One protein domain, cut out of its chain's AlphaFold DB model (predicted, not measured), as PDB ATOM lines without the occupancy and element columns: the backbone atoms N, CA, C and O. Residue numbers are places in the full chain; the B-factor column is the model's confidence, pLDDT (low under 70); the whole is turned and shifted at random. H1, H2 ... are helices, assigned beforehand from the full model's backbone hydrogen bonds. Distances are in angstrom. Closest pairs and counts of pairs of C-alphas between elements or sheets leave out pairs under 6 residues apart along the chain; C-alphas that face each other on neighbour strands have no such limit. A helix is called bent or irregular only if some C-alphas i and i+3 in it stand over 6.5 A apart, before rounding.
ATOM      1  N   ALA A   2     128.816  17.675  85.315       62.56
ATOM      2  CA  ALA A   2     128.079  17.039  84.206       62.56
ATOM      3  C   ALA A   2     128.978  16.336  83.163       62.56
ATOM      4  O   ALA A   2     128.653  15.243  82.709       62.56
ATOM      5  N   THR A   3     130.132  16.923  82.833       74.06
ATOM      6  CA  THR A   3     131.105  16.349  81.885       74.06
ATOM      7  C   THR A   3     131.760  15.083  82.434       74.06
ATOM      8  O   THR A   3     131.790  14.062  81.758       74.06
ATOM      9  N   PHE A   4     132.164  15.116  83.706       75.25
ATOM     10  CA  PHE A   4     132.788  13.986  84.395       75.25
ATOM     11  C   PHE A   4     131.872  12.754  84.450       75.25
ATOM     12  O   PHE A   4     132.281  11.648  84.108       75.25
ATOM     13  N   ASN A   5     130.593  12.944  84.786       82.00
ATOM     14  CA  ASN A   5     129.621  11.846  84.772       82.00
ATOM     15  C   ASN A   5     129.371  11.298  83.360       82.00
ATOM     16  O   ASN A   5     129.092  10.112  83.195       82.00
ATOM     17  N   LYS A   6     129.472  12.141  82.328       84.88
ATOM     18  CA  LYS A   6     129.317  11.715  80.933       84.88
ATOM     19  C   LYS A   6     130.498  10.853  80.482       84.88
ATOM     20  O   LYS A   6     130.279   9.822  79.852       84.88
ATOM     21  N   GLU A   7     131.715  11.233  80.858       82.88
ATOM     22  CA  GLU A   7     132.939  10.467  80.595       82.88
ATOM     23  C   GLU A   7     132.948   9.135  81.351       82.88
ATOM     24  O   GLU A   7     133.210   8.094  80.753       82.88
ATOM     25  N   LEU A   8     132.554   9.129  82.628       80.69
ATOM     26  CA  LEU A   8     132.415   7.892  83.401       80.69
ATOM     27  C   LEU A   8     131.388   6.934  82.793       80.69
ATOM     28  O   LEU A   8     131.644   5.735  82.684       80.69
ATOM     29  N   ASN A   9     130.241   7.450  82.354       84.69
ATOM     30  CA  ASN A   9     129.222   6.635  81.696       84.69
ATOM     31  C   ASN A   9     129.688   6.103  80.335       84.69
ATOM     32  O   ASN A   9     129.363   4.969  79.981       84.69
ATOM     33  N   TYR A  10     130.456   6.895  79.583       85.75
ATOM     34  CA  TYR A  10     131.068   6.453  78.334       85.75
ATOM     35  C   TYR A  10     132.049   5.299  78.577       85.75
ATOM     36  O   TYR A  10     131.921   4.246  77.954       85.75
ATOM     37  N   LEU A  11     132.962   5.459  79.540       82.00
ATOM     38  CA  LEU A  11     133.935   4.427  79.903       82.00
ATOM     39  C   LEU A  11     133.247   3.157  80.413       82.00
ATOM     40  O   LEU A  11     133.603   2.060  79.994       82.00
ATOM     41  N   SER A  12     132.222   3.291  81.257       81.88
ATOM     42  CA  SER A  12     131.435   2.158  81.758       81.88
ATOM     43  C   SER A  12     130.805   1.345  80.620       81.88
ATOM     44  O   SER A  12     130.970   0.125  80.569       81.88
ATOM     45  N   ARG A  13     130.152   2.013  79.655       84.94
ATOM     46  CA  ARG A  13     129.570   1.342  78.478       84.94
ATOM     47  C   ARG A  13     130.627   0.678  77.609       84.94
ATOM     48  O   ARG A  13     130.417  -0.451  77.178       84.94
ATOM     49  N   TYR A  14     131.743   1.365  77.378       81.56
ATOM     50  CA  TYR A  14     132.862   0.817  76.627       81.56
ATOM     51  C   TYR A  14     133.361  -0.476  77.285       81.56
ATOM     52  O   TYR A  14     133.297  -1.530  76.666       81.56
ATOM     53  N   PHE A  15     133.712  -0.451  78.576       74.75
ATOM     54  CA  PHE A  15     134.190  -1.645  79.279       74.75
ATOM     55  C   PHE A  15     133.162  -2.781  79.327       74.75
ATOM     56  O   PHE A  15     133.548  -3.942  79.232       74.75
ATOM     57  N   GLN A  16     131.863  -2.487  79.442       75.50
ATOM     58  CA  GLN A  16     130.817  -3.515  79.371       75.50
ATOM     59  C   GLN A  16     130.762  -4.204  78.001       75.50
ATOM     60  O   GLN A  16     130.568  -5.419  77.946       75.50
ATOM     61  N   GLN A  17     130.950  -3.457  76.910       76.81
ATOM     62  CA  GLN A  17     130.999  -4.016  75.557       76.81
ATOM     63  C   GLN A  17     132.283  -4.821  75.333       76.81
ATOM     64  O   GLN A  17     132.221  -5.965  74.877       76.81
ATOM     65  N   THR A  18     133.436  -4.275  75.719       68.25
ATOM     66  CA  THR A  18     134.735  -4.921  75.495       68.25
ATOM     67  C   THR A  18     134.950  -6.138  76.400       68.25
ATOM     68  O   THR A  18     135.612  -7.082  75.985       68.25
ATOM     69  N   LYS A  19     134.322  -6.199  77.586       63.12
ATOM     70  CA  LYS A  19     134.344  -7.376  78.481       63.12
ATOM     71  C   LYS A  19     133.931  -8.670  77.773       63.12
ATOM     72  O   LYS A  19     134.475  -9.729  78.078       63.12
ATOM     73  N   ASN A  20     132.970  -8.589  76.852       62.34
ATOM     74  CA  ASN A  20     132.468  -9.755  76.125       62.34
ATOM     75  C   ASN A  20     133.388 -10.164  74.964       62.34
ATOM     76  O   ASN A  20     133.460 -11.347  74.645       62.34
ATOM     77  N   ALA A  21     134.092  -9.208  74.352       65.62
ATOM     78  CA  ALA A  21     135.011  -9.460  73.240       65.62
ATOM     79  C   ALA A  21     136.411  -9.882  73.717       65.62
ATOM     80  O   ALA A  21     137.070 -10.697  73.080       65.62
ATOM     81  N   GLU A  22     136.856  -9.369  74.865       58.91
ATOM     82  CA  GLU A  22     138.207  -9.572  75.382       58.91
ATOM     83  C   GLU A  22     138.179 -10.103  76.817       58.91
ATOM     84  O   GLU A  22     138.643  -9.476  77.774       58.91
ATOM     85  N   TYR A  23     137.658 -11.324  76.960       58.84
ATOM     86  CA  TYR A  23     137.604 -12.052  78.233       58.84
ATOM     87  C   TYR A  23     138.966 -12.109  78.956       58.84
ATOM     88  O   TYR A  23     139.034 -12.155  80.185       58.84
ATOM     89  N   ILE A  24     140.065 -12.083  78.196       61.09
ATOM     90  CA  ILE A  24     141.432 -12.191  78.711       61.09
ATOM     91  C   ILE A  24     141.979 -10.824  79.157       61.09
ATOM     92  O   ILE A  24     142.537 -10.733  80.252       61.09
ATOM     93  N   LEU A  25     141.784  -9.757  78.371       58.19
ATOM     94  CA  LEU A  25     142.398  -8.444  78.630       58.19
ATOM     95  C   LEU A  25     141.738  -7.677  79.773       58.19
ATOM     96  O   LEU A  25     142.394  -6.838  80.380       58.19
ATOM     97  N   PHE A  26     140.495  -8.001  80.144       61.25
ATOM     98  CA  PHE A  26     139.828  -7.413  81.316       61.25
ATOM     99  C   PHE A  26     139.814  -8.310  82.546       61.25
ATOM    100  O   PHE A  26     139.344  -7.889  83.603       61.25
ATOM    101  N   ARG A  27     140.374  -9.521  82.466       65.69
ATOM    102  CA  ARG A  27     140.404 -10.452  83.602       65.69
ATOM    103  C   ARG A  27     141.104  -9.850  84.823       65.69
ATOM    104  O   ARG A  27     140.693 -10.109  85.948       65.69
ATOM    105  N   TRP A  28     142.096  -8.985  84.597       69.12
ATOM    106  CA  TRP A  28     142.805  -8.256  85.651       69.12
ATOM    107  C   TRP A  28     141.921  -7.268  86.429       69.12
ATOM    108  O   TRP A  28     142.160  -7.074  87.617       69.12
ATOM    109  N   LEU A  29     140.885  -6.677  85.816       67.81
ATOM    110  CA  LEU A  29     139.951  -5.781  86.516       67.81
ATOM    111  C   LEU A  29     139.071  -6.532  87.520       67.81
ATOM    112  O   LEU A  29     138.567  -5.923  88.459       67.81
ATOM    113  N   TYR A  30     138.901  -7.841  87.324       72.69
ATOM    114  CA  TYR A  30     138.126  -8.722  88.199       72.69
ATOM    115  C   TYR A  30     138.979  -9.434  89.256       72.69
ATOM    116  O   TYR A  30     138.451 -10.213  90.045       72.69
ATOM    117  N   LEU A  31     140.289  -9.183  89.280       75.06
ATOM    118  CA  LEU A  31     141.169  -9.664  90.338       75.06
ATOM    119  C   LEU A  31     140.971  -8.842  91.617       75.06
ATOM    120  O   LEU A  31     140.687  -7.641  91.563       75.06
ATOM    121  N   SER A  32     141.190  -9.473  92.775       82.75
ATOM    122  CA  SER A  32     141.260  -8.733  94.036       82.75
ATOM    123  C   SER A  32     142.379  -7.674  93.971       82.75
ATOM    124  O   SER A  32     143.327  -7.818  93.185       82.75
ATOM    125  N   PRO A  33     142.299  -6.586  94.756       80.69
ATOM    126  CA  PRO A  33     143.363  -5.582  94.821       80.69
ATOM    127  C   PRO A  33     144.761  -6.189  95.018       80.69
ATOM    128  O   PRO A  33     145.703  -5.805  94.329       80.69
ATOM    129  N   GLU A  34     144.875  -7.201  95.872       85.75
ATOM    130  CA  GLU A  34     146.116  -7.912  96.188       85.75
ATOM    131  C   GLU A  34     146.632  -8.690  94.975       85.75
ATOM    132  O   GLU A  34     147.814  -8.617  94.635       85.75
ATOM    133  N   ALA A  35     145.735  -9.384  94.272       82.94
ATOM    134  CA  ALA A  35     146.067 -10.154  93.080       82.94
ATOM    135  C   ALA A  35     146.516  -9.253  91.913       82.94
ATOM    136  O   ALA A  35     147.417  -9.625  91.157       82.94
ATOM    137  N   ARG A  36     145.963  -8.035  91.797       84.44
ATOM    138  CA  ARG A  36     146.445  -7.020  90.842       84.44
ATOM    139  C   ARG A  36     147.858  -6.549  91.177       84.44
ATOM    140  O   ARG A  36     148.695  -6.479  90.282       84.44
ATOM    141  N   ILE A  37     148.138  -6.268  92.452       83.62
ATOM    142  CA  ILE A  37     149.470  -5.843  92.911       83.62
ATOM    143  C   ILE A  37     150.506  -6.950  92.681       83.62
ATOM    144  O   ILE A  37     151.608  -6.660  92.221       83.62
ATOM    145  N   ALA A  38     150.164  -8.211  92.955       84.31
ATOM    146  CA  ALA A  38     151.051  -9.347  92.704       84.31
ATOM    147  C   ALA A  38     151.407  -9.475  91.216       84.31
ATOM    148  O   ALA A  38     152.583  -9.577  90.867       84.31
ATOM    149  N   ARG A  39     150.412  -9.369  90.326       79.56
ATOM    150  CA  ARG A  39     150.655  -9.398  88.879       79.56
ATOM    151  C   ARG A  39     151.470  -8.215  88.379       79.56
ATOM    152  O   ARG A  39     152.337  -8.397  87.532       79.56
ATOM    153  N   LEU A  40     151.217  -7.021  88.910       81.56
ATOM    154  CA  LEU A  40     152.014  -5.840  88.595       81.56
ATOM    155  C   LEU A  40     153.477  -6.039  89.008       81.56
ATOM    156  O   LEU A  40     154.370  -5.746  88.224       81.56
ATOM    157  N   ARG A  41     153.726  -6.595  90.201       82.31
ATOM    158  CA  ARG A  41     155.081  -6.934  90.657       82.31
ATOM    159  C   ARG A  41     155.768  -7.925  89.724       82.31
ATOM    160  O   ARG A  41     156.922  -7.696  89.396       82.31
ATOM    161  N   GLU A  42     155.074  -8.969  89.267       81.50
ATOM    162  CA  GLU A  42     155.617  -9.916  88.280       81.50
ATOM    163  C   GLU A  42     155.998  -9.235  86.960       81.50
ATOM    164  O   GLU A  42     157.071  -9.500  86.433       81.50
ATOM    165  N   LEU A  43     155.149  -8.343  86.439       78.44
ATOM    166  CA  LEU A  43     155.410  -7.612  85.191       78.44
ATOM    167  C   LEU A  43     156.549  -6.594  85.319       78.44
ATOM    168  O   LEU A  43     157.229  -6.300  84.341       78.44
TER     169      LEU A  43
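Overview. This is residues 2 to 43 of the 52 residues of an uncharacterized protein of Enterobacter sp. RHBSTW-00175 (UniProt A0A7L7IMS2). An open V of helices with no packed core: the long, straight helix H1 makes one arm, the chain turns at its end through residues 22 to 26, and the short helix H2 followed by H3 makes the other arm. The space between the arms is empty, residues 2 to 14 of H1 stick out free, and H3 sits at the far end of the second arm, set across it. The printed part has 42 residues with three named helices, in the order H1, H2, H3, and no named strand; the class is all helix. The whole is loose, with a radius of gyration of the C-alphas of 13.1 A, and elongated, with spans of 38 by 23 by 16 A.

Along the chain. H1, the longest helix, is residues 2 to 21, 29.5 A from first to last C-alpha. It begins at C-alpha 2 at (128.079, 17.039, 84.206) and ends at C-alpha 21 at (135.011, -9.460, 73.240). H2 is residues 27 to 30, 5.4 A from first to last C-alpha. H3 is residues 33 to 43, 15.6 A from first to last C-alpha, and ends at C-alpha 43 at (155.410, -7.612, 85.191). No helix is bent or irregular.

Arrangement. H1 touches no helix. It is apart from H2, though the two follow each other in the chain, and it is apart from H3. H2 and H3 are close but not clearly touching, with 2 pairs of C-alphas within 8 A. Their closest C-alphas are those of Trp 28 and Arg 36, 6.5 A apart, and their centres are 11.1 A apart. In H3 every pair of O of residue i and N of residue i+4 is within hydrogen-bond range, and in H1 14 of 16 are. H2 is too short for such a pair; its one pair of O of residue i and N of residue i+3 is within range.

Size, cuts and confidence. The two C-alphas farthest apart are those of Ala 2 and Glu 42, at 38.7 A, and the first and last printed C-alphas, Ala 2 and Leu 43, are 36.8 A apart. Residues 2 to 14, which belong to H1, stand free, and residues 20 to 25 stand free too. The links from H1 to H2, with 5 residues, and from H2 to H3, with 2 residues, are both tight. The printed part has no cut. The mean pLDDT of the printed part is 75.4; residue 2 and residues 18 to 29 are under 70, where the model's confidence is low.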